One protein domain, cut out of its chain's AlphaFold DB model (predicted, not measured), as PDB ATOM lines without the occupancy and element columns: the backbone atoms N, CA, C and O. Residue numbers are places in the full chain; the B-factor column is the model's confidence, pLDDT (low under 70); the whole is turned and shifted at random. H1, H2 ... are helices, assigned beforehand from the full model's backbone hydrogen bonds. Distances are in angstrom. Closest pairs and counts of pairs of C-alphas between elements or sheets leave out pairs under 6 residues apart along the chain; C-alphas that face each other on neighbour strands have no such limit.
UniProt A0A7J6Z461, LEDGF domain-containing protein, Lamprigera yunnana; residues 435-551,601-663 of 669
ATOM      1  N   GLN A 435     308.742 361.376 370.770       84.12
ATOM      2  CA  GLN A 435     307.921 362.579 370.964       84.12
ATOM      3  C   GLN A 435     306.621 362.302 371.740       84.12
ATOM      4  O   GLN A 435     306.246 363.083 372.615       84.12
ATOM      5  N   ILE A 436     305.945 361.183 371.457       83.44
ATOM      6  CA  ILE A 436     304.736 360.764 372.186       83.44
ATOM      7  C   ILE A 436     305.080 360.441 373.650       83.44
ATOM      8  O   ILE A 436     304.393 360.896 374.568       83.44
ATOM      9  N   VAL A 437     306.166 359.700 373.895       85.75
ATOM     10  CA  VAL A 437     306.632 359.344 375.247       85.75
ATOM     11  C   VAL A 437     307.082 360.577 376.037       85.75
ATOM     12  O   VAL A 437     306.726 360.705 377.207       85.75
ATOM     13  N   GLU A 438     307.798 361.514 375.420       87.06
ATOM     14  CA  GLU A 438     308.200 362.797 376.007       87.06
ATOM     15  C   GLU A 438     306.975 363.629 376.406       87.06
ATOM     16  O   GLU A 438     306.895 364.109 377.539       87.06
ATOM     17  N   HIS A 439     305.975 363.733 375.524       84.81
ATOM     18  CA  HIS A 439     304.731 364.454 375.795       84.81
ATOM     19  C   HIS A 439     303.930 363.832 376.951       84.81
ATOM     20  O   HIS A 439     303.497 364.533 377.868       84.81
ATOM     21  N   ARG A 440     303.796 362.499 376.966       86.31
ATOM     22  CA  ARG A 440     303.187 361.754 378.081       86.31
ATOM     23  C   ARG A 440     303.952 361.957 379.386       86.31
ATOM     24  O   ARG A 440     303.337 362.198 380.420       86.31
ATOM     25  N   THR A 441     305.283 361.898 379.338       90.81
ATOM     26  CA  THR A 441     306.157 362.109 380.502       90.81
ATOM     27  C   THR A 441     305.986 363.520 381.061       90.81
ATOM     28  O   THR A 441     305.884 363.684 382.275       90.81
ATOM     29  N   TYR A 442     305.869 364.530 380.194       91.19
ATOM     30  CA  TYR A 442     305.559 365.903 380.588       91.19
ATOM     31  C   TYR A 442     304.202 366.006 381.302       91.19
ATOM     32  O   TYR A 442     304.151 366.521 382.420       91.19
ATOM     33  N   ILE A 443     303.126 365.464 380.715       89.75
ATOM     34  CA  ILE A 443     301.780 365.467 381.322       89.75
ATOM     35  C   ILE A 443     301.786 364.749 382.680       89.75
ATOM     36  O   ILE A 443     301.302 365.298 383.669       89.75
ATOM     37  N   LEU A 444     302.378 363.554 382.760       92.19
ATOM     38  CA  LEU A 444     302.492 362.797 384.009       92.19
ATOM     39  C   LEU A 444     303.301 363.555 385.070       92.19
ATOM     40  O   LEU A 444     302.945 363.511 386.245       92.19
ATOM     41  N   ASN A 445     304.355 364.276 384.680       94.12
ATOM     42  CA  ASN A 445     305.123 365.097 385.611       94.12
ATOM     43  C   ASN A 445     304.302 366.282 386.148       94.12
ATOM     44  O   ASN A 445     304.336 366.538 387.349       94.12
ATOM     45  N   GLN A 446     303.507 366.955 385.304       92.38
ATOM     46  CA  GLN A 446     302.579 367.998 385.765       92.38
ATOM     47  C   GLN A 446     301.581 367.436 386.792       92.38
ATOM     48  O   GLN A 446     301.467 367.977 387.890       92.38
ATOM     49  N   LEU A 447     300.931 366.307 386.493       94.62
ATOM     50  CA  LEU A 447     299.969 365.676 387.409       94.62
ATOM     51  C   LEU A 447     300.619 365.205 388.727       94.62
ATOM     52  O   LEU A 447     300.006 365.309 389.787       94.62
ATOM     53  N   ARG A 448     301.878 364.741 388.695       96.75
ATOM     54  CA  ARG A 448     302.651 364.389 389.903       96.75
ATOM     55  C   ARG A 448     302.977 365.608 390.768       96.75
ATOM     56  O   ARG A 448     302.814 365.536 391.983       96.75
ATOM     57  N   ILE A 449     303.405 366.719 390.161       96.88
ATOM     58  CA  ILE A 449     303.655 367.986 390.871       96.88
ATOM     59  C   ILE A 449     302.362 368.488 391.525       96.88
ATOM     60  O   ILE A 449     302.382 368.889 392.687       96.88
ATOM     61  N   GLU A 450     301.236 368.416 390.814       97.00
ATOM     62  CA  GLU A 450     299.929 368.813 391.341       97.00
ATOM     63  C   GLU A 450     299.472 367.922 392.505       97.00
ATOM     64  O   GLU A 450     299.087 368.433 393.553       97.00
ATOM     65  N   SER A 451     299.588 366.597 392.371       97.12
ATOM     66  CA  SER A 451     299.282 365.660 393.457       97.12
ATOM     67  C   SER A 451     300.138 365.936 394.701       97.12
ATOM     68  O   SER A 451     299.606 366.022 395.809       97.12
ATOM     69  N   ARG A 452     301.447 366.181 394.531       98.31
ATOM     70  CA  ARG A 452     302.340 366.554 395.638       98.31
ATOM     71  C   ARG A 452     301.964 367.904 396.258       98.31
ATOM     72  O   ARG A 452     302.053 368.041 397.474       98.31
ATOM     73  N   LEU A 453     301.520 368.880 395.465       98.38
ATOM     74  CA  LEU A 453     301.060 370.180 395.962       98.38
ATOM     75  C   LEU A 453     299.836 370.037 396.889       98.38
ATOM     76  O   LEU A 453     299.823 370.634 397.963       98.38
ATOM     77  N   ILE A 454     298.857 369.207 396.509       98.06
ATOM     78  CA  ILE A 454     297.660 368.911 397.321       98.06
ATOM     79  C   ILE A 454     298.042 368.155 398.606       98.06
ATOM     80  O   ILE A 454     297.581 368.504 399.693       98.06
ATOM     81  N   GLN A 455     298.928 367.155 398.512       98.25
ATOM     82  CA  GLN A 455     299.436 366.431 399.687       98.25
ATOM     83  C   GLN A 455     300.114 367.367 400.693       98.25
ATOM     84  O   GLN A 455     299.908 367.234 401.896       98.25
ATOM     85  N   LEU A 456     300.916 368.325 400.215       98.50
ATOM     86  CA  LEU A 456     301.579 369.299 401.082       98.50
ATOM     87  C   LEU A 456     300.573 370.238 401.759       98.50
ATOM     88  O   LEU A 456     300.734 370.506 402.943       98.50
ATOM     89  N   ASP A 457     299.520 370.686 401.068       98.38
ATOM     90  CA  ASP A 457     298.433 371.459 401.692       98.38
ATOM     91  C   ASP A 457     297.739 370.679 402.825       98.38
ATOM     92  O   ASP A 457     297.595 371.211 403.928       98.38
ATOM     93  N   SER A 458     297.396 369.404 402.599       98.00
ATOM     94  CA  SER A 458     296.816 368.540 403.638       98.00
ATOM     95  C   SER A 458     297.773 368.346 404.822       98.00
ATOM     96  O   SER A 458     297.390 368.572 405.970       98.00
ATOM     97  N   ASN A 459     299.045 368.026 404.560       98.25
ATOM     98  CA  ASN A 459     300.054 367.840 405.604       98.25
ATOM     99  C   ASN A 459     300.275 369.112 406.440       98.25
ATOM    100  O   ASN A 459     300.356 369.033 407.662       98.25
ATOM    101  N   ILE A 460     300.329 370.287 405.804       98.31
ATOM    102  CA  ILE A 460     300.480 371.573 406.500       98.31
ATOM    103  C   ILE A 460     299.262 371.859 407.390       98.31
ATOM    104  O   ILE A 460     299.440 372.276 408.534       98.31
ATOM    105  N   LYS A 461     298.037 371.599 406.910       97.25
ATOM    106  CA  LYS A 461     296.810 371.733 407.716       97.25
ATOM    107  C   LYS A 461     296.827 370.797 408.926       97.25
ATOM    108  O   LYS A 461     296.570 371.251 410.036       97.25
ATOM    109  N   ASN A 462     297.201 369.532 408.726       97.00
ATOM    110  CA  ASN A 462     297.287 368.531 409.792       97.00
ATOM    111  C   ASN A 462     298.360 368.886 410.839       97.00
ATOM    112  O   ASN A 462     298.155 368.663 412.029       97.00
ATOM    113  N   CYS A 463     299.480 369.488 410.426       97.38
ATOM    114  CA  CYS A 463     300.508 369.979 411.348       97.38
ATOM    115  C   CYS A 463     300.108 371.247 412.115       97.38
ATOM    116  O   CYS A 463     300.738 371.546 413.122       97.38
ATOM    117  N   LEU A 464     299.116 372.020 411.664       96.25
ATOM    118  CA  LEU A 464     298.757 373.323 412.243       96.25
ATOM    119  C   LEU A 464     297.305 373.342 412.756       96.25
ATOM    120  O   LEU A 464     296.601 374.345 412.614       96.25
ATOM    121  N   GLY A 465     296.878 372.223 413.348       92.75
ATOM    122  CA  GLY A 465     295.551 372.032 413.931       92.75
ATOM    123  C   GLY A 465     295.264 372.892 415.170       92.75
ATOM    124  O   GLY A 465     296.121 373.615 415.684       92.75
ATOM    125  N   LEU A 466     294.018 372.821 415.650       92.75
ATOM    126  CA  LEU A 466     293.561 373.579 416.822       92.75
ATOM    127  C   LEU A 466     293.941 372.912 418.152       92.75
ATOM    128  O   LEU A 466     294.235 373.625 419.109       92.75
ATOM    129  N   ASP A 467     293.975 371.578 418.206       92.31
ATOM    130  CA  ASP A 467     294.258 370.809 419.429       92.31
ATOM    131  C   ASP A 467     295.754 370.747 419.757       92.31
ATOM    132  O   ASP A 467     296.152 370.736 420.919       92.31
ATOM    133  N   SER A 468     296.590 370.722 418.719       92.44
ATOM    134  CA  SER A 468     298.049 370.746 418.798       92.44
ATOM    135  C   SER A 468     298.631 371.263 417.483       92.44
ATOM    136  O   SER A 468     298.001 371.137 416.430       92.44
ATOM    137  N   ALA A 469     299.835 371.834 417.535       96.31
ATOM    138  CA  ALA A 469     300.545 372.279 416.345       96.31
ATOM    139  C   ALA A 469     302.038 371.935 416.389       96.31
ATOM    140  O   ALA A 469     302.679 371.989 417.439       96.31
ATOM    141  N   TYR A 470     302.565 371.657 415.200       97.31
ATOM    142  CA  TYR A 470     303.894 371.147 414.883       97.31
ATOM    143  C   TYR A 470     304.543 372.074 413.833       97.31
ATOM    144  O   TYR A 470     304.531 371.779 412.630       97.31
ATOM    145  N   PRO A 471     305.027 373.273 414.231       97.50
ATOM    146  CA  PRO A 471     305.415 374.308 413.272       97.50
ATOM    147  C   PRO A 471     306.722 373.990 412.539       97.50
ATOM    148  O   PRO A 471     306.929 374.482 411.429       97.50
ATOM    149  N   LEU A 472     307.597 373.170 413.127       97.19
ATOM    150  CA  LEU A 472     308.854 372.738 412.517       97.19
ATOM    151  C   LEU A 472     308.593 371.817 411.312       97.19
ATOM    152  O   LEU A 472     309.120 372.043 410.223       97.19
ATOM    153  N   GLU A 473     307.708 370.838 411.481       98.06
ATOM    154  CA  GLU A 473     307.233 369.921 410.447       98.06
ATOM    155  C   GLU A 473     306.476 370.681 409.349       98.06
ATOM    156  O   GLU A 473     306.769 370.518 408.162       98.06
ATOM    157  N   ALA A 474     305.579 371.599 409.729       98.44
ATOM    158  CA  ALA A 474     304.913 372.490 408.778       98.44
ATOM    159  C   ALA A 474     305.918 373.344 407.980       98.44
ATOM    160  O   ALA A 474     305.764 373.517 406.771       98.44
ATOM    161  N   THR A 475     306.982 373.831 408.625       98.44
ATOM    162  CA  THR A 475     308.062 374.586 407.968       98.44
ATOM    163  C   THR A 475     308.816 373.729 406.947       98.44
ATOM    164  O   THR A 475     309.181 374.246 405.889       98.44
ATOM    165  N   GLN A 476     309.008 372.428 407.197       98.44
ATOM    166  CA  GLN A 476     309.584 371.515 406.206       98.44
ATOM    167  C   GLN A 476     308.648 371.326 405.001       98.44
ATOM    168  O   GLN A 476     309.091 371.465 403.864       98.44
ATOM    169  N   TYR A 477     307.348 371.105 405.217       98.69
ATOM    170  CA  TYR A 477     306.387 370.983 404.111       98.69
ATOM    171  C   TYR A 477     306.241 372.277 403.289       98.69
ATOM    172  O   TYR A 477     306.055 372.223 402.073       98.69
ATOM    173  N   LEU A 478     306.388 373.448 403.918       98.56
ATOM    174  CA  LEU A 478     306.465 374.733 403.216       98.56
ATOM    175  C   LEU A 478     307.748 374.842 402.368       98.56
ATOM    176  O   LEU A 478     307.691 375.318 401.235       98.56
ATOM    177  N   GLN A 479     308.897 374.361 402.858       98.38
ATOM    178  CA  GLN A 479     310.128 374.298 402.055       98.38
ATOM    179  C   GLN A 479     309.979 373.362 400.848       98.38
ATOM    180  O   GLN A 479     310.329 373.756 399.736       98.38
ATOM    181  N   ASP A 480     309.397 372.175 401.034       98.25
ATOM    182  CA  ASP A 480     309.057 371.258 399.940       98.25
ATOM    183  C   ASP A 480     308.155 371.946 398.897       98.25
ATOM    184  O   ASP A 480     308.424 371.880 397.697       98.25
ATOM    185  N   MET A 481     307.116 372.670 399.337       98.38
ATOM    186  CA  MET A 481     306.194 373.395 398.450       98.38
ATOM    187  C   MET A 481     306.901 374.521 397.677       98.38
ATOM    188  O   MET A 481     306.629 374.745 396.494       98.38
ATOM    189  N   LEU A 482     307.850 375.210 398.316       96.81
ATOM    190  CA  LEU A 482     308.668 376.241 397.679       96.81
ATOM    191  C   LEU A 482     309.576 375.667 396.575       96.81
ATOM    192  O   LEU A 482     309.858 376.382 395.611       96.81
ATOM    193  N   MET A 483     309.966 374.391 396.655       96.88
ATOM    194  CA  MET A 483     310.776 373.710 395.633       96.88
ATOM    195  C   MET A 483     309.971 373.181 394.430       96.88
ATOM    196  O   MET A 483     310.564 372.910 393.392       96.88
ATOM    197  N   LEU A 484     308.640 373.052 394.518       96.81
ATOM    198  CA  LEU A 484     307.812 372.528 393.416       96.81
ATOM    199  C   LEU A 484     307.685 373.502 392.233       96.81
ATOM    200  O   LEU A 484     307.383 374.680 392.429       96.81
ATOM    201  N   ASP A 485     307.769 373.011 390.995       94.38
ATOM    202  CA  ASP A 485     307.508 373.795 389.772       94.38
ATOM    203  C   ASP A 485     305.998 373.987 389.508       94.38
ATOM    204  O   ASP A 485     305.435 373.538 388.510       94.38
ATOM    205  N   VAL A 486     305.323 374.656 390.446       95.88
ATOM    206  CA  VAL A 486     303.877 374.927 390.406       95.88
ATOM    207  C   VAL A 486     303.517 375.845 389.234       95.88
ATOM    208  O   VAL A 486     304.083 376.929 389.074       95.88
ATOM    209  N   THR A 487     302.514 375.452 388.446       94.12
ATOM    210  CA  THR A 487     301.969 376.270 387.352       94.12
ATOM    211  C   THR A 487     300.722 377.049 387.783       94.12
ATOM    212  O   THR A 487     300.036 376.687 388.740       94.12
ATOM    213  N   LEU A 488     300.370 378.118 387.054       94.25
ATOM    214  CA  LEU A 488     299.147 378.886 387.345       94.25
ATOM    215  C   LEU A 488     297.874 378.032 387.223       94.25
ATOM    216  O   LEU A 488     296.911 378.273 387.946       94.25
ATOM    217  N   LEU A 489     297.871 377.034 386.334       95.12
ATOM    218  CA  LEU A 489     296.747 376.116 386.161       95.12
ATOM    219  C   LEU A 489     296.479 375.314 387.444       95.12
ATOM    220  O   LEU A 489     295.333 375.233 387.874       95.12
ATOM    221  N   MET A 490     297.527 374.809 388.102       96.75
ATOM    222  CA  MET A 490     297.406 374.109 389.387       96.75
ATOM    223  C   MET A 490     296.809 375.020 390.467       96.75
ATOM    224  O   MET A 490     295.925 374.599 391.204       96.75
ATOM    225  N   LEU A 491     297.225 376.291 390.523       97.12
ATOM    226  CA  LEU A 491     296.674 377.264 391.477       97.12
ATOM    227  C   LEU A 491     295.210 377.633 391.180       97.12
ATOM    228  O   LEU A 491     294.443 377.857 392.109       97.12
ATOM    229  N   LYS A 492     294.801 377.678 389.903       96.06
ATOM    230  CA  LYS A 492     293.393 377.874 389.503       96.06
ATOM    231  C   LYS A 492     292.506 376.685 389.876       96.06
ATOM    232  O   LYS A 492     291.354 376.898 390.243       96.06
ATOM    233  N   LYS A 493     293.038 375.461 389.769       96.62
ATOM    234  CA  LYS A 493     292.369 374.218 390.190       96.62
ATOM    235  C   LYS A 493     292.253 374.147 391.717       96.62
ATOM    236  O   LYS A 493     291.184 373.823 392.221       96.62
ATOM    237  N   HIS A 494     293.300 374.569 392.436       97.50
ATOM    238  CA  HIS A 494     293.398 374.503 393.903       97.50
ATOM    239  C   HIS A 494     293.525 375.887 394.564       97.50
ATOM    240  O   HIS A 494     294.524 376.172 395.233       97.50
ATOM    241  N   PRO A 495     292.522 376.778 394.421       97.31
ATOM    242  CA  PRO A 495     292.610 378.150 394.924       97.31
ATOM    243  C   PRO A 495     292.698 378.211 396.457       97.31
ATOM    244  O   PRO A 495     293.337 379.108 397.008       97.31
ATOM    245  N   HIS A 496     292.144 377.205 397.141       97.44
ATOM    246  CA  HIS A 496     292.207 377.051 398.593       97.44
ATOM    247  C   HIS A 496     293.649 376.958 399.129       97.44
ATOM    248  O   HIS A 496     293.888 377.353 400.268       97.44
ATOM    249  N   ILE A 497     294.618 376.496 398.324       98.19
ATOM    250  CA  ILE A 497     296.038 376.435 398.709       98.19
ATOM    251  C   ILE A 497     296.619 377.851 398.797       98.19
ATOM    252  O   ILE A 497     297.348 378.175 399.733       98.19
ATOM    253  N   VAL A 498     296.249 378.738 397.866       97.62
ATOM    254  CA  VAL A 498     296.668 380.150 397.892       97.62
ATOM    255  C   VAL A 498     296.057 380.868 399.098       97.62
ATOM    256  O   VAL A 498     296.734 381.659 399.753       97.62
ATOM    257  N   GLU A 499     294.801 380.562 399.439       97.00
ATOM    258  CA  GLU A 499     294.142 381.090 400.641       97.00
ATOM    259  C   GLU A 499     294.778 380.568 401.934       97.00
ATOM    260  O   GLU A 499     294.973 381.338 402.874       97.00
ATOM    261  N   MET A 500     295.114 379.277 401.987       98.00
ATOM    262  CA  MET A 500     295.806 378.641 403.110       98.00
ATOM    263  C   MET A 500     297.164 379.310 403.344       98.00
ATOM    264  O   MET A 500     297.396 379.832 404.435       98.00
ATOM    265  N   ILE A 501     298.001 379.437 402.308       98.12
ATOM    266  CA  ILE A 501     299.280 380.157 402.393       98.12
ATOM    267  C   ILE A 501     299.057 381.616 402.824       98.12
ATOM    268  O   ILE A 501     299.736 382.093 403.729       98.12
ATOM    269  N   GLY A 502     298.057 382.307 402.265       96.62
ATOM    270  CA  GLY A 502     297.699 383.676 402.652       96.62
ATOM    271  C   GLY A 502     297.300 383.834 404.128       96.62
ATOM    272  O   GLY A 502     297.613 384.856 404.741       96.62
ATOM    273  N   LYS A 503     296.656 382.819 404.724       97.00
ATOM    274  CA  LYS A 503     296.354 382.755 406.165       97.00
ATOM    275  C   LYS A 503     297.621 382.499 406.990       97.00
ATOM    276  O   LYS A 503     297.802 383.147 408.021       97.00
ATOM    277  N   LEU A 504     298.524 381.628 406.528       98.00
ATOM    278  CA  LEU A 504     299.755 381.277 407.251       98.00
ATOM    279  C   LEU A 504     300.731 382.441 407.444       98.00
ATOM    280  O   LEU A 504     301.412 382.482 408.465       98.00
ATOM    281  N   LYS A 505     300.719 383.450 406.564       97.56
ATOM    282  CA  LYS A 505     301.444 384.727 406.759       97.56
ATOM    283  C   LYS A 505     301.119 385.409 408.101       97.56
ATOM    284  O   LYS A 505     301.915 386.176 408.632       97.56
ATOM    285  N   LYS A 506     299.936 385.132 408.664       97.38
ATOM    286  CA  LYS A 506     299.424 385.679 409.932       97.38
ATOM    287  C   LYS A 506     299.332 384.618 411.040       97.38
ATOM    288  O   LYS A 506     298.633 384.831 412.027       97.38
ATOM    289  N   TYR A 507     300.005 383.475 410.888       97.56
ATOM    290  CA  TYR A 507     299.941 382.373 411.849       97.56
ATOM    291  C   TYR A 507     300.590 382.731 413.197       97.56
ATOM    292  O   TYR A 507     301.758 383.115 413.247       97.56
ATOM    293  N   ILE A 508     299.833 382.587 414.288       95.25
ATOM    294  CA  ILE A 508     300.280 382.828 415.679       95.25
ATOM    295  C   ILE A 508     300.092 381.572 416.562       95.25
ATOM    296  O   ILE A 508     300.684 381.479 417.633       95.25
ATOM    297  N   GLY A 509     299.320 380.575 416.111       94.25
ATOM    298  CA  GLY A 509     298.944 379.400 416.911       94.25
ATOM    299  C   GLY A 509     297.965 379.711 418.054       94.25
ATOM    300  O   GLY A 509     297.587 380.861 418.273       94.25
ATOM    301  N   ASN A 510     297.543 378.675 418.785       94.19
ATOM    302  CA  ASN A 510     296.613 378.765 419.917       94.19
ATOM    303  C   ASN A 510     297.343 378.538 421.255       94.19
ATOM    304  O   ASN A 510     296.972 377.696 422.072       94.19
ATOM    305  N   THR A 511     298.420 379.298 421.476       91.19
ATOM    306  CA  THR A 511     299.305 379.158 422.649       91.19
ATOM    307  C   THR A 511     298.583 379.320 423.992       91.19
ATOM    308  O   THR A 511     299.045 378.791 425.001       91.19
ATOM    309  N   THR A 512     297.428 379.993 424.007       90.19
ATOM    310  CA  THR A 512     296.549 380.132 425.173       90.19
ATOM    311  C   THR A 512     295.804 378.855 425.558       90.19
ATOM    312  O   THR A 512     295.557 378.658 426.742       90.19
ATOM    313  N   ALA A 513     295.442 377.990 424.601       93.69
ATOM    314  CA  ALA A 513     294.698 376.759 424.889       93.69
ATOM    315  C   ALA A 513     295.614 375.571 425.227       93.69
ATOM    316  O   ALA A 513     295.244 374.713 426.024       93.69
ATOM    317  N   TRP A 514     296.824 375.531 424.662       92.94
ATOM    318  CA  TRP A 514     297.745 374.394 424.808       92.94
ATOM    319  C   TRP A 514     298.512 374.346 426.143       92.94
ATOM    320  O   TRP A 514     299.342 373.461 426.338       92.94
ATOM    321  N   ASN A 515     298.247 375.274 427.074       93.81
ATOM    322  CA  ASN A 515     298.853 375.329 428.416       93.81
ATOM    323  C   ASN A 515     300.399 375.295 428.431       93.81
ATOM    324  O   ASN A 515     301.016 374.776 429.362       93.81
ATOM    325  N   TYR A 516     301.036 375.858 427.401       94.44
ATOM    326  CA  TYR A 516     302.492 375.878 427.258       94.44
ATOM    327  C   TYR A 516     303.192 376.687 428.361       94.44
ATOM    328  O   TYR A 516     302.722 377.736 428.813       94.44
ATOM    329  N   THR A 517     304.381 376.229 428.765       96.81
ATOM    330  CA  THR A 517     305.261 377.005 429.649       96.81
ATOM    331  C   THR A 517     305.787 378.253 428.935       96.81
ATOM    332  O   THR A 517     305.820 378.329 427.708       96.81
ATOM    333  N   LYS A 518     306.276 379.246 429.691       95.94
ATOM    334  CA  LYS A 518     306.846 380.480 429.107       95.94
ATOM    335  C   LYS A 518     307.996 380.211 428.125       95.94
ATOM    336  O   LYS A 518     308.142 380.946 427.154       95.94
ATOM    337  N   GLU A 519     308.784 379.167 428.371       96.56
ATOM    338  CA  GLU A 519     309.887 378.747 427.498       96.56
ATOM    339  C   GLU A 519     309.363 378.084 426.216       96.56
ATOM    340  O   GLU A 519     309.800 378.441 425.123       96.56
ATOM    341  N   GLN A 520     308.361 377.204 426.334       95.44
ATOM    342  CA  GLN A 520     307.678 376.602 425.185       95.44
ATOM    343  C   GLN A 520     306.979 377.658 424.321       95.44
ATOM    344  O   GLN A 520     307.136 377.630 423.106       95.44
ATOM    345  N   CYS A 521     306.296 378.641 424.915       95.44
ATOM    346  CA  CYS A 521     305.710 379.768 424.182       95.44
ATOM    347  C   CYS A 521     306.764 380.580 423.413       95.44
ATOM    348  O   CYS A 521     306.525 380.967 422.272       95.44
ATOM    349  N   ALA A 522     307.934 380.831 424.011       96.50
ATOM    350  CA  ALA A 522     309.009 381.579 423.359       96.50
ATOM    351  C   ALA A 522     309.644 380.805 422.188       96.50
ATOM    352  O   ALA A 522     309.958 381.399 421.155       96.50
ATOM    353  N   GLN A 523     309.808 379.485 422.328       97.00
ATOM    354  CA  GLN A 523     310.277 378.624 421.242       97.00
ATOM    355  C   GLN A 523     309.214 378.490 420.139       97.00
ATOM    356  O   GLN A 523     309.538 378.660 418.964       97.00
ATOM    357  N   PHE A 524     307.945 378.294 420.503       96.81
ATOM    358  CA  PHE A 524     306.833 378.224 419.558       96.81
ATOM    359  C   PHE A 524     306.700 379.514 418.738       96.81
ATOM    360  O   PHE A 524     306.590 379.445 417.522       96.81
ATOM    361  N   GLU A 525     306.780 380.699 419.355       97.12
ATOM    362  CA  GLU A 525     306.708 381.978 418.626       97.12
ATOM    363  C   GLU A 525     307.853 382.130 417.607       97.12
ATOM    364  O   GLU A 525     307.663 382.651 416.507       97.12
ATOM    365  N   LYS A 526     309.048 381.624 417.936       97.81
ATOM    366  CA  LYS A 526     310.198 381.598 417.023       97.81
ATOM    367  C   LYS A 526     309.966 380.667 415.826       97.81
ATOM    368  O   LYS A 526     310.364 381.022 414.718       97.81
ATOM    369  N   GLU A 527     309.341 379.511 416.024       97.69
ATOM    370  CA  GLU A 527     309.025 378.555 414.950       97.69
ATOM    371  C   GLU A 527     307.809 379.005 414.120       97.69
ATOM    372  O   GLU A 527     307.859 378.997 412.892       97.69
ATOM    373  N   ALA A 528     306.760 379.525 414.760       97.44
ATOM    374  CA  ALA A 528     305.622 380.161 414.098       97.44
ATOM    375  C   ALA A 528     306.068 381.343 413.223       97.44
ATOM    376  O   ALA A 528     305.532 381.547 412.134       97.44
ATOM    377  N   LYS A 529     307.107 382.086 413.631       98.00
ATOM    378  CA  LYS A 529     307.739 383.079 412.758       98.00
ATOM    379  C   LYS A 529     308.344 382.452 411.495       98.00
ATOM    380  O   LYS A 529     308.151 383.012 410.424       98.00
ATOM    381  N   GLN A 530     309.022 381.307 411.585       98.12
ATOM    382  CA  GLN A 530     309.572 380.626 410.401       98.12
ATOM    383  C   GLN A 530     308.466 380.172 409.437       98.12
ATOM    384  O   GLN A 530     308.627 380.320 408.226       98.12
ATOM    385  N   VAL A 531     307.325 379.710 409.966       98.50
ATOM    386  CA  VAL A 531     306.114 379.416 409.177       98.50
ATOM    387  C   VAL A 531     305.628 380.666 408.432       98.50
ATOM    388  O   VAL A 531     305.395 380.591 407.226       98.50
ATOM    389  N   ARG A 532     305.529 381.824 409.108       98.50
ATOM    390  CA  ARG A 532     305.138 383.104 408.480       98.50
ATOM    391  C   ARG A 532     306.131 383.540 407.398       98.50
ATOM    392  O   ARG A 532     305.720 383.765 406.263       98.50
ATOM    393  N   ASP A 533     307.425 383.575 407.726       98.19
ATOM    394  CA  ASP A 533     308.503 383.978 406.813       98.19
ATOM    395  C   ASP A 533     308.514 383.083 405.543       98.19
ATOM    396  O   ASP A 533     308.692 383.573 404.426       98.19
ATOM    397  N   LYS A 534     308.250 381.770 405.675       98.31
ATOM    398  CA  LYS A 534     308.143 380.839 404.532       98.31
ATOM    399  C   LYS A 534     306.829 380.946 403.760       98.31
ATOM    400  O   LYS A 534     306.845 380.821 402.534       98.31
ATOM    401  N   ALA A 535     305.710 381.204 404.432       98.38
ATOM    402  CA  ALA A 535     304.442 381.482 403.764       98.38
ATOM    403  C   ALA A 535     304.530 382.757 402.904       98.38
ATOM    404  O   ALA A 535     304.035 382.755 401.777       98.38
ATOM    405  N   ASP A 536     305.225 383.798 403.375       97.25
ATOM    406  CA  ASP A 536     305.510 385.017 402.602       97.25
ATOM    407  C   ASP A 536     306.332 384.715 401.331       97.25
ATOM    408  O   ASP A 536     305.968 385.167 400.241       97.25
ATOM    409  N   GLU A 537     307.396 383.905 401.426       97.06
ATOM    410  CA  GLU A 537     308.199 383.472 400.264       97.06
ATOM    411  C   GLU A 537     307.351 382.738 399.204       97.06
ATOM    412  O   GLU A 537     307.419 383.058 398.012       97.06
ATOM    413  N   ILE A 538     306.516 381.780 399.625       97.69
ATOM    414  CA  ILE A 538     305.635 381.010 398.727       97.69
ATOM    415  C   ILE A 538     304.556 381.912 398.120       97.69
ATOM    416  O   ILE A 538     304.285 381.840 396.919       97.69
ATOM    417  N   TYR A 539     303.973 382.808 398.915       96.50
ATOM    418  CA  TYR A 539     302.978 383.765 398.445       96.50
ATOM    419  C   TYR A 539     303.557 384.705 397.376       96.50
ATOM    420  O   TYR A 539     302.933 384.928 396.336       96.50
ATOM    421  N   HIS A 540     304.792 385.185 397.561       93.94
ATOM    422  CA  HIS A 540     305.507 385.944 396.535       93.94
ATOM    423  C   HIS A 540     305.798 385.116 395.272       93.94
ATOM    424  O   HIS A 540     305.681 385.645 394.163       93.94
ATOM    425  N   LYS A 541     306.099 383.817 395.392       94.75
ATOM    426  CA  LYS A 541     306.225 382.915 394.232       94.75
ATOM    427  C   LYS A 541     304.900 382.793 393.462       94.75
ATOM    428  O   LYS A 541     304.894 382.941 392.239       94.75
ATOM    429  N   PHE A 542     303.773 382.605 394.150       95.00
ATOM    430  CA  PHE A 542     302.439 382.548 393.528       95.00
ATOM    431  C   PHE A 542     302.044 383.882 392.863       95.00
ATOM    432  O   PHE A 542     301.504 383.892 391.752       95.00
ATOM    433  N   LEU A 543     302.393 385.014 393.484       91.12
ATOM    434  CA  LEU A 543     302.233 386.357 392.920       91.12
ATOM    435  C   LEU A 543     302.989 386.521 391.591       91.12
ATOM    436  O   LEU A 543     302.426 387.024 390.616       91.12
ATOM    437  N   LEU A 544     304.245 386.064 391.523       89.62
ATOM    438  CA  LEU A 544     305.044 386.085 390.293       89.62
ATOM    439  C   LEU A 544     304.419 385.209 389.195       89.62
ATOM    440  O   LEU A 544     304.262 385.678 388.066       89.62
ATOM    441  N   ILE A 545     303.995 383.986 389.528       88.88
ATOM    442  CA  ILE A 545     303.337 383.051 388.593       88.88
ATOM    443  C   ILE A 545     302.070 383.675 387.975       88.88
ATOM    444  O   ILE A 545     301.882 383.622 386.758       88.88
ATOM    445  N   SER A 546     301.230 384.325 388.788       85.31
ATOM    446  CA  SER A 546     300.010 385.006 388.325       85.31
ATOM    447  C   SER A 546     300.324 386.193 387.398       85.31
ATOM    448  O   SER A 546     299.773 386.306 386.297       85.31
ATOM    449  N   ASN A 547     301.291 387.038 387.776       80.50
ATOM    450  CA  ASN A 547     301.679 388.225 387.002       80.50
ATOM    451  C   ASN A 547     302.375 387.890 385.666       80.50
ATOM    452  O   ASN A 547     302.206 388.612 384.677       80.50
ATOM    453  N   MET A 548     303.102 386.769 385.584       70.50
ATOM    454  CA  MET A 548     303.663 386.272 384.318       70.50
ATOM    455  C   MET A 548     302.598 385.775 383.328       70.50
ATOM    456  O   MET A 548     302.894 385.622 382.140       70.50
ATOM    457  N   SER A 549     301.368 385.504 383.779       60.41
ATOM    458  CA  SER A 549     300.273 385.096 382.891       60.41
ATOM    459  C   SER A 549     299.440 386.266 382.372       60.41
ATOM    460  O   SER A 549     298.903 386.171 381.270       60.41
ATOM    461  N   SER A 550     299.324 387.363 383.127       53.56
ATOM    462  CA  SER A 550     298.608 388.567 382.677       53.56
ATOM    463  C   SER A 550     299.431 389.387 381.676       53.56
ATOM    464  O   SER A 550     298.888 389.965 380.734       53.56
ATOM    465  N   THR A 551     300.759 389.388 381.817       49.03
ATOM    466  CA  THR A 551     301.683 390.055 380.890       49.03
ATOM    467  C   THR A 551     302.061 389.148 379.715       49.03
ATOM    468  O   THR A 551     303.189 388.677 379.591       49.03
ATOM    469  N   CYS A 601     302.268 394.097 392.243       60.34
ATOM    470  CA  CYS A 601     300.872 394.358 392.562       60.34
ATOM    471  C   CYS A 601     300.683 394.259 394.074       60.34
ATOM    472  O   CYS A 601     301.110 393.274 394.679       60.34
ATOM    473  N   ASP A 602     300.028 395.265 394.654       80.69
ATOM    474  CA  ASP A 602     299.603 395.237 396.053       80.69
ATOM    475  C   ASP A 602     298.739 393.982 396.294       80.69
ATOM    476  O   ASP A 602     298.073 393.497 395.371       80.69
ATOM    477  N   GLU A 603     298.736 393.429 397.511       81.88
ATOM    478  CA  GLU A 603     298.092 392.130 397.784       81.88
ATOM    479  C   GLU A 603     296.600 392.113 397.409       81.88
ATOM    480  O   GLU A 603     296.111 391.131 396.849       81.88
ATOM    481  N   ASP A 604     295.904 393.234 397.607       85.44
ATOM    482  CA  ASP A 604     294.507 393.426 397.201       85.44
ATOM    483  C   ASP A 604     294.326 393.363 395.674       85.44
ATOM    484  O   ASP A 604     293.339 392.827 395.161       85.44
ATOM    485  N   GLN A 605     295.294 393.894 394.918       86.62
ATOM    486  CA  GLN A 605     295.290 393.842 393.458       86.62
ATOM    487  C   GLN A 605     295.585 392.421 392.961       86.62
ATOM    488  O   GLN A 605     294.974 391.995 391.979       86.62
ATOM    489  N   PHE A 606     296.463 391.674 393.642       88.38
ATOM    490  CA  PHE A 606     296.679 390.253 393.358       88.38
ATOM    491  C   PHE A 606     295.398 389.446 393.544       88.38
ATOM    492  O   PHE A 606     294.975 388.794 392.591       88.38
ATOM    493  N   TRP A 607     294.752 389.526 394.714       90.81
ATOM    494  CA  TRP A 607     293.526 388.770 394.981       90.81
ATOM    495  C   TRP A 607     292.432 389.102 393.974       90.81
ATOM    496  O   TRP A 607     291.825 388.197 393.416       90.81
ATOM    497  N   LYS A 608     292.250 390.381 393.633       90.38
ATOM    498  CA  LYS A 608     291.295 390.787 392.598       90.38
ATOM    499  C   LYS A 608     291.593 390.165 391.227       90.38
ATOM    500  O   LYS A 608     290.679 389.701 390.554       90.38
ATOM    501  N   VAL A 609     292.855 390.153 390.788       89.38
ATOM    502  CA  VAL A 609     293.245 389.541 389.503       89.38
ATOM    503  C   VAL A 609     293.128 388.015 389.556       89.38
ATOM    504  O   VAL A 609     292.686 387.402 388.587       89.38
ATOM    505  N   PHE A 610     293.493 387.397 390.678       92.62
ATOM    506  CA  PHE A 610     293.458 385.951 390.860       92.62
ATOM    507  C   PHE A 610     292.023 385.414 390.960       92.62
ATOM    508  O   PHE A 610     291.699 384.466 390.250       92.62
ATOM    509  N   SER A 611     291.129 386.068 391.707       93.44
ATOM    510  CA  SER A 611     289.700 385.724 391.750       93.44
ATOM    511  C   SER A 611     289.039 385.843 390.377       93.44
ATOM    512  O   SER A 611     288.392 384.895 389.945       93.44
ATOM    513  N   ASN A 612     289.303 386.918 389.623       91.62
ATOM    514  CA  ASN A 612     288.829 387.037 388.237       91.62
ATOM    515  C   ASN A 612     289.334 385.878 387.347       91.62
ATOM    516  O   ASN A 612     288.616 385.406 386.468       91.62
ATOM    517  N   ASN A 613     290.572 385.411 387.560       91.06
ATOM    518  CA  ASN A 613     291.133 384.263 386.841       91.06
ATOM    519  C   ASN A 613     290.491 382.928 387.263       91.06
ATOM    520  O   ASN A 613     290.376 382.040 386.419       91.06
ATOM    521  N   ILE A 614     290.083 382.775 388.530       94.62
ATOM    522  CA  ILE A 614     289.349 381.603 389.034       94.62
ATOM    523  C   ILE A 614     287.920 381.589 388.483       94.62
ATOM    524  O   ILE A 614     287.472 380.553 388.006       94.62
ATOM    525  N   GLU A 615     287.215 382.723 388.501       95.31
ATOM    526  CA  GLU A 615     285.877 382.861 387.910       95.31
ATOM    527  C   GLU A 615     285.910 382.523 386.416       95.31
ATOM    528  O   GLU A 615     285.194 381.632 385.966       95.31
ATOM    529  N   ALA A 616     286.838 383.128 385.665       91.88
ATOM    530  CA  ALA A 616     287.023 382.826 384.250       91.88
ATOM    531  C   ALA A 616     287.427 381.364 383.987       91.88
ATOM    532  O   ALA A 616     287.108 380.837 382.923       91.88
ATOM    533  N   PHE A 617     288.138 380.704 384.909       95.12
ATOM    534  CA  PHE A 617     288.451 379.276 384.810       95.12
ATOM    535  C   PHE A 617     287.198 378.422 385.047       95.12
ATOM    536  O   PHE A 617     286.872 377.596 384.200       95.12
ATOM    537  N   ARG A 618     286.440 378.688 386.121       95.81
ATOM    538  CA  ARG A 618     285.175 378.004 386.444       95.81
ATOM    539  C   ARG A 618     284.153 378.124 385.311       95.81
ATOM    540  O   ARG A 618     283.570 377.120 384.919       95.81
ATOM    541  N   ASP A 619     283.997 379.309 384.722       94.38
ATOM    542  CA  ASP A 619     283.119 379.534 383.562       94.38
ATOM    543  C   ASP A 619     283.521 378.708 382.329       94.38
ATOM    544  O   ASP A 619     282.666 378.336 381.521       94.38
ATOM    545  N   GLN A 620     284.818 378.427 382.174       91.75
ATOM    546  CA  GLN A 620     285.371 377.625 381.081       91.75
ATOM    547  C   GLN A 620     285.339 376.116 381.351       91.75
ATOM    548  O   GLN A 620     285.413 375.344 380.396       91.75
ATOM    549  N   THR A 621     285.241 375.690 382.616       94.69
ATOM    550  CA  THR A 621     285.199 374.274 383.017       94.69
ATOM    551  C   THR A 621     283.837 373.805 383.524       94.69
ATOM    552  O   THR A 621     283.697 372.626 383.819       94.69
ATOM    553  N   LYS A 622     282.825 374.678 383.605       95.56
ATOM    554  CA  LYS A 622     281.468 374.371 384.108       95.56
ATOM    555  C   LYS A 622     280.776 373.164 383.450       95.56
ATOM    556  O   LYS A 622     279.891 372.573 384.054       95.56
ATOM    557  N   ASP A 623     281.150 372.845 382.209       94.50
ATOM    558  CA  ASP A 623     280.579 371.757 381.405       94.50
ATOM    559  C   ASP A 623     281.432 370.463 381.481       94.50
ATOM    560  O   ASP A 623     281.163 369.495 380.767       94.50
ATOM    561  N   LEU A 624     282.481 370.440 382.317       93.44
ATOM    562  CA  LEU A 624     283.383 369.303 382.543       93.44
ATOM    563  C   LEU A 624     283.093 368.627 383.892       93.44
ATOM    564  O   LEU A 624     282.706 369.289 384.851       93.44
ATOM    565  N   SER A 625     283.335 367.314 383.988       95.38
ATOM    566  CA  SER A 625     283.335 366.623 385.286       95.38
ATOM    567  C   SER A 625     284.546 367.022 386.130       95.38
ATOM    568  O   SER A 625     285.574 367.444 385.596       95.38
ATOM    569  N   GLU A 626     284.455 366.825 387.443       92.56
ATOM    570  CA  GLU A 626     285.561 367.080 388.367       92.56
ATOM    571  C   GLU A 626     286.817 366.265 388.000       92.56
ATOM    572  O   GLU A 626     287.881 366.854 387.817       92.56
ATOM    573  N   ASP A 627     286.685 364.966 387.707       92.25
ATOM    574  CA  ASP A 627     287.780 364.132 387.171       92.25
ATOM    575  C   ASP A 627     288.406 364.712 385.894       92.25
ATOM    576  O   ASP A 627     289.623 364.677 385.701       92.25
ATOM    577  N   SER A 628     287.575 365.268 385.004       92.12
ATOM    578  CA  SER A 628     288.046 365.884 383.762       92.12
ATOM    579  C   SER A 628     288.842 367.155 384.044       92.12
ATOM    580  O   SER A 628     289.828 367.407 383.355       92.12
ATOM    581  N   ILE A 629     288.444 367.936 385.057       93.75
ATOM    582  CA  ILE A 629     289.180 369.112 385.537       93.75
ATOM    583  C   ILE A 629     290.505 368.666 386.159       93.75
ATOM    584  O   ILE A 629     291.552 369.188 385.773       93.75
ATOM    585  N   PHE A 630     290.502 367.666 387.046       91.94
ATOM    586  CA  PHE A 630     291.717 367.088 387.629       91.94
ATOM    587  C   PHE A 630     292.691 366.575 386.556       91.94
ATOM    588  O   PHE A 630     293.889 366.832 386.658       91.94
ATOM    589  N   ALA A 631     292.196 365.970 385.474       92.31
ATOM    590  CA  ALA A 631     293.006 365.501 384.349       92.31
ATOM    591  C   ALA A 631     293.524 366.607 383.394       92.31
ATOM    592  O   ALA A 631     294.247 366.296 382.439       92.31
ATOM    593  N   LEU A 632     293.187 367.891 383.607       93.19
ATOM    594  CA  LEU A 632     293.735 369.003 382.818       93.19
ATOM    595  C   LEU A 632     295.201 369.280 383.185       93.19
ATOM    596  O   LEU A 632     295.486 369.774 384.276       93.19
ATOM    597  N   ALA A 633     296.099 369.052 382.222       92.56
ATOM    598  CA  ALA A 633     297.493 369.516 382.237       92.56
ATOM    599  C   ALA A 633     297.711 370.823 381.436       92.56
ATOM    600  O   ALA A 633     298.778 371.428 381.511       92.56
ATOM    601  N   SER A 634     296.686 371.273 380.702       91.94
ATOM    602  CA  SER A 634     296.683 372.469 379.848       91.94
ATOM    603  C   SER A 634     295.451 373.329 380.141       91.94
ATOM    604  O   SER A 634     294.398 372.806 380.507       91.94
ATOM    605  N   GLU A 635     295.558 374.652 379.968       91.00
ATOM    606  CA  GLU A 635     294.445 375.588 380.207       91.00
ATOM    607  C   GLU A 635     293.211 375.226 379.351       91.00
ATOM    608  O   GLU A 635     293.370 374.889 378.168       91.00
ATOM    609  N   PRO A 636     291.981 375.315 379.890       89.19
ATOM    610  CA  PRO A 636     290.769 375.028 379.130       89.19
ATOM    611  C   PRO A 636     290.646 375.975 377.929       89.19
ATOM    612  O   PRO A 636     291.099 377.120 377.956       89.19
ATOM    613  N   ASN A 637     290.070 375.478 376.831       86.44
ATOM    614  CA  ASN A 637     289.927 376.208 375.561       86.44
ATOM    615  C   ASN A 637     291.246 376.745 374.958       86.44
ATOM    616  O   ASN A 637     291.212 377.609 374.068       86.44
ATOM    617  N   SER A 638     292.405 376.260 375.423       90.88
ATOM    618  CA  SER A 638     293.705 376.514 374.795       90.88
ATOM    619  C   SER A 638     293.925 375.628 373.571       90.88
ATOM    620  O   SER A 638     293.379 374.526 373.461       90.88
ATOM    621  N   ARG A 639     294.779 376.089 372.655       91.44
ATOM    622  CA  ARG A 639     295.291 375.285 371.543       91.44
ATOM    623  C   ARG A 639     295.967 374.015 372.050       91.44
ATOM    624  O   ARG A 639     295.789 372.970 371.435       91.44
ATOM    625  N   GLN A 640     296.718 374.088 373.153       90.44
ATOM    626  CA  GLN A 640     297.407 372.916 373.694       90.44
ATOM    627  C   GLN A 640     296.407 371.865 374.190       90.44
ATOM    628  O   GLN A 640     296.467 370.737 373.727       90.44
ATOM    629  N   MET A 641     295.407 372.247 374.991       90.44
ATOM    630  CA  MET A 641     294.354 371.329 375.459       90.44
ATOM    631  C   MET A 641     293.594 370.662 374.296       90.44
ATOM    632  O   MET A 641     293.290 369.470 374.349       90.44
ATOM    633  N   PHE A 642     293.344 371.395 373.205       89.44
ATOM    634  CA  PHE A 642     292.754 370.828 371.990       89.44
ATOM    635  C   PHE A 642     293.662 369.777 371.320       89.44
ATOM    636  O   PHE A 642     293.173 368.737 370.882       89.44
ATOM    637  N   LEU A 643     294.975 370.028 371.256       87.31
ATOM    638  CA  LEU A 643     295.955 369.082 370.713       87.31
ATOM    639  C   LEU A 643     296.143 367.859 371.621       87.31
ATOM    640  O   LEU A 643     296.129 366.740 371.118       87.31
ATOM    641  N   ASP A 644     296.234 368.052 372.939       87.62
ATOM    642  CA  ASP A 644     296.359 366.979 373.935       87.62
ATOM    643  C   ASP A 644     295.212 365.967 373.799       87.62
ATOM    644  O   ASP A 644     295.418 364.754 373.862       87.62
ATOM    645  N   ASN A 645     293.993 366.460 373.558       86.00
ATOM    646  CA  ASN A 645     292.814 365.627 373.339       86.00
ATOM    647  C   ASN A 645     292.852 364.855 372.011       86.00
ATOM    648  O   ASN A 645     292.301 363.758 371.941       86.00
ATOM    649  N   ILE A 646     293.498 365.385 370.970       79.81
ATOM    650  CA  ILE A 646     293.656 364.681 369.689       79.81
ATOM    651  C   ILE A 646     294.744 363.607 369.783       79.81
ATOM    652  O   ILE A 646     294.494 362.470 369.388       79.81
ATOM    653  N   VAL A 647     295.884 363.910 370.414       79.06
ATOM    654  CA  VAL A 647     296.953 362.927 370.663       79.06
ATOM    655  C   VAL A 647     296.411 361.726 371.449       79.06
ATOM    656  O   VAL A 647     296.617 360.585 371.042       79.06
ATOM    657  N   LYS A 648     295.606 361.952 372.500       81.31
ATOM    658  CA  LYS A 648     294.916 360.872 373.242       81.31
ATOM    659  C   LYS A 648     294.049 359.972 372.342       81.31
ATOM    660  O   LYS A 648     294.001 358.760 372.548       81.31
ATOM    661  N   LEU A 649     293.367 360.534 371.338       75.12
ATOM    662  CA  LEU A 649     292.534 359.768 370.399       75.12
ATOM    663  C   LEU A 649     293.376 358.962 369.397       75.12
ATOM    664  O   LEU A 649     293.012 357.839 369.048       75.12
ATOM    665  N   GLU A 650     294.497 359.506 368.930       71.25
ATOM    666  CA  GLU A 650     295.450 358.801 368.061       71.25
ATOM    667  C   GLU A 650     296.117 357.633 368.783       71.25
ATOM    668  O   GLU A 650     296.154 356.524 368.251       71.25
ATOM    669  N   GLU A 651     296.540 357.838 370.029       71.75
ATOM    670  CA  GLU A 651     297.063 356.782 370.895       71.75
ATOM    671  C   GLU A 651     296.056 355.635 371.064       71.75
ATOM    672  O   GLU A 651     296.412 354.472 370.862       71.75
ATOM    673  N   MET A 652     294.780 355.943 371.340       66.38
ATOM    674  CA  MET A 652     293.717 354.931 371.389       66.38
ATOM    675  C   MET A 652     293.563 354.185 370.056       66.38
ATOM    676  O   MET A 652     293.442 352.960 370.053       66.38
ATOM    677  N   ASN A 653     293.621 354.880 368.914       74.12
ATOM    678  CA  ASN A 653     293.566 354.232 367.599       74.12
ATOM    679  C   ASN A 653     294.770 353.304 367.350       74.12
ATOM    680  O   ASN A 653     294.590 352.210 366.810       74.12
ATOM    681  N   ILE A 654     295.982 353.698 367.761       73.44
ATOM    682  CA  ILE A 654     297.194 352.872 367.650       73.44
ATOM    683  C   ILE A 654     297.048 351.607 368.504       73.44
ATOM    684  O   ILE A 654     297.222 350.505 367.975       73.44
ATOM    685  N   ILE A 655     296.656 351.750 369.776       66.00
ATOM    686  CA  ILE A 655     296.433 350.638 370.717       66.00
ATOM    687  C   ILE A 655     295.393 349.658 370.156       66.00
ATOM    688  O   ILE A 655     295.685 348.470 370.004       66.00
ATOM    689  N   VAL A 656     294.223 350.152 369.734       67.94
ATOM    690  CA  VAL A 656     293.164 349.333 369.112       67.94
ATOM    691  C   VAL A 656     293.669 348.621 367.851       67.94
ATOM    692  O   VAL A 656     293.359 347.447 367.635       67.94
ATOM    693  N   SER A 657     294.491 349.284 367.027       73.75
ATOM    694  CA  SER A 657     295.063 348.669 365.822       73.75
ATOM    695  C   SER A 657     296.072 347.554 366.129       73.75
ATOM    696  O   SER A 657     296.158 346.589 365.370       73.75
ATOM    697  N   ASN A 658     296.810 347.655 367.238       69.06
ATOM    698  CA  ASN A 658     297.783 346.649 367.660       69.06
ATOM    699  C   ASN A 658     297.094 345.442 368.310       69.06
ATOM    700  O   ASN A 658     297.408 344.308 367.947       69.06
ATOM    701  N   ILE A 659     296.080 345.667 369.153       67.19
ATOM    702  CA  ILE A 659     295.214 344.603 369.692       67.19
ATOM    703  C   ILE A 659     294.561 343.820 368.539       67.19
ATOM    704  O   ILE A 659     294.616 342.590 368.505       67.19
ATOM    705  N   GLY A 660     294.028 344.523 367.532       65.88
ATOM    706  CA  GLY A 660     293.431 343.908 366.342       65.88
ATOM    707  C   GLY A 660     294.411 343.123 365.458       65.88
ATOM    708  O   GLY A 660     293.990 342.192 364.774       65.88
ATOM    709  N   LYS A 661     295.710 343.448 365.470       70.94
ATOM    710  CA  LYS A 661     296.754 342.658 364.784       70.94
ATOM    711  C   LYS A 661     297.163 341.433 365.600       70.94
ATOM    712  O   LYS A 661     297.290 340.357 365.027       70.94
ATOM    713  N   SER A 662     297.308 341.582 366.918       54.38
ATOM    714  CA  SER A 662     297.625 340.480 367.838       54.38
ATOM    715  C   SER A 662     296.566 339.371 367.768       54.38
ATOM    716  O   SER A 662     296.893 338.211 367.537       54.38
ATOM    717  N   ALA A 663     295.279 339.741 367.802       57.28
ATOM    718  CA  ALA A 663     294.159 338.800 367.692       57.28
ATOM    719  C   ALA A 663     294.065 338.052 366.342       57.28
ATOM    720  O   ALA A 663     293.386 337.032 366.260       57.28
TER     721      ALA A 663
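What this domain is: This is residues 435 to 551 and 601 to 663 of the 669 residues of the protein "LEDGF domain-containing protein" of Lamprigera yunnana (UniProt A0A7J6Z461). A loose, elongated bundle of helices has two long helices, H1 and H5, running lengthwise in opposite ways, with the shorter H2 and H4 set between them. H3 and H6 pack on H5 towards its last residues, short H7 follows, and H8 leads away from the body, where residues 652 to 663 stick out. The printed part has 180 residues with eight named helices, H1 to H8 in that order, and no named strand; the class is all helix. The whole is loose, with a radius of gyration of the C-alphas of 20.8 A, and spans 75 by 40 by 27 A.

Where its parts are: H1, residues 435 to 463, begins with C-alpha 435 at (307.921, 362.579, 370.964) and is 41.7 A long. H2 is residues 471 to 483, 18.4 A. H3 is residues 488 to 493 and H4 residues 495 to 504. H5, residues 518 to 550, is the longest helix, 47.8 A, with C-alpha 518 at (306.846, 380.480, 429.107). H6 is residues 603 to 621, 26.5 A, and H7 is residues 626 to 630. H8, residues 639 to 662, is 35.1 A long and ends with C-alpha 662 at (297.625, 340.480, 367.838).

How they stand to each other: H1, H2, H4 and H5 form an up and down bundle, each running against the one before it. The hairpin H1 and H2 touches at a shallow tilt of 19 degrees, closest at the C-alphas of Ile 460 and Ala 474, 5.1 A; H1 takes part with residues 453 to 463 alone. H2 and H5 touch at 19 degrees, the same way, closest at the C-alphas of Thr 475 and Val 531, 5.3 A. H4 and H5 form a hairpin at a steep tilt of 38 degrees, only just past shallow, closest at the C-alphas of Ile 501 and Ala 535, 5.5 A. H1 and H5 are apart. The helix packing is mostly crossed, with 2 of 7 pairs at a shallow tilt. H3 touches H5, closest at the C-alphas of Leu 488 and Ile 545, 6.0 A. H6 only just touches H5, with 3 pairs of C-alphas within 8 A, the closest Leu 543 and Phe 606, 6.8 A. H7 touches no helix, and H8 is near H1. Every O i to N i+4 pair is within hydrogen-bond range in each helix but H5, which has 28 of 29.

The domain as a whole: The C-alphas farthest apart, of Lys 518 and Ala 663, are 75.3 A apart. Residues 552 to 600 are not printed, and C-alphas 551 and 601 are 12.5 A apart across the cut. The link from H4 to H5, 13 residues, is long. Mean pLDDT of the printed part is 90.8; 12 residues are under 70, among them 549 to 551 and 658 to 660.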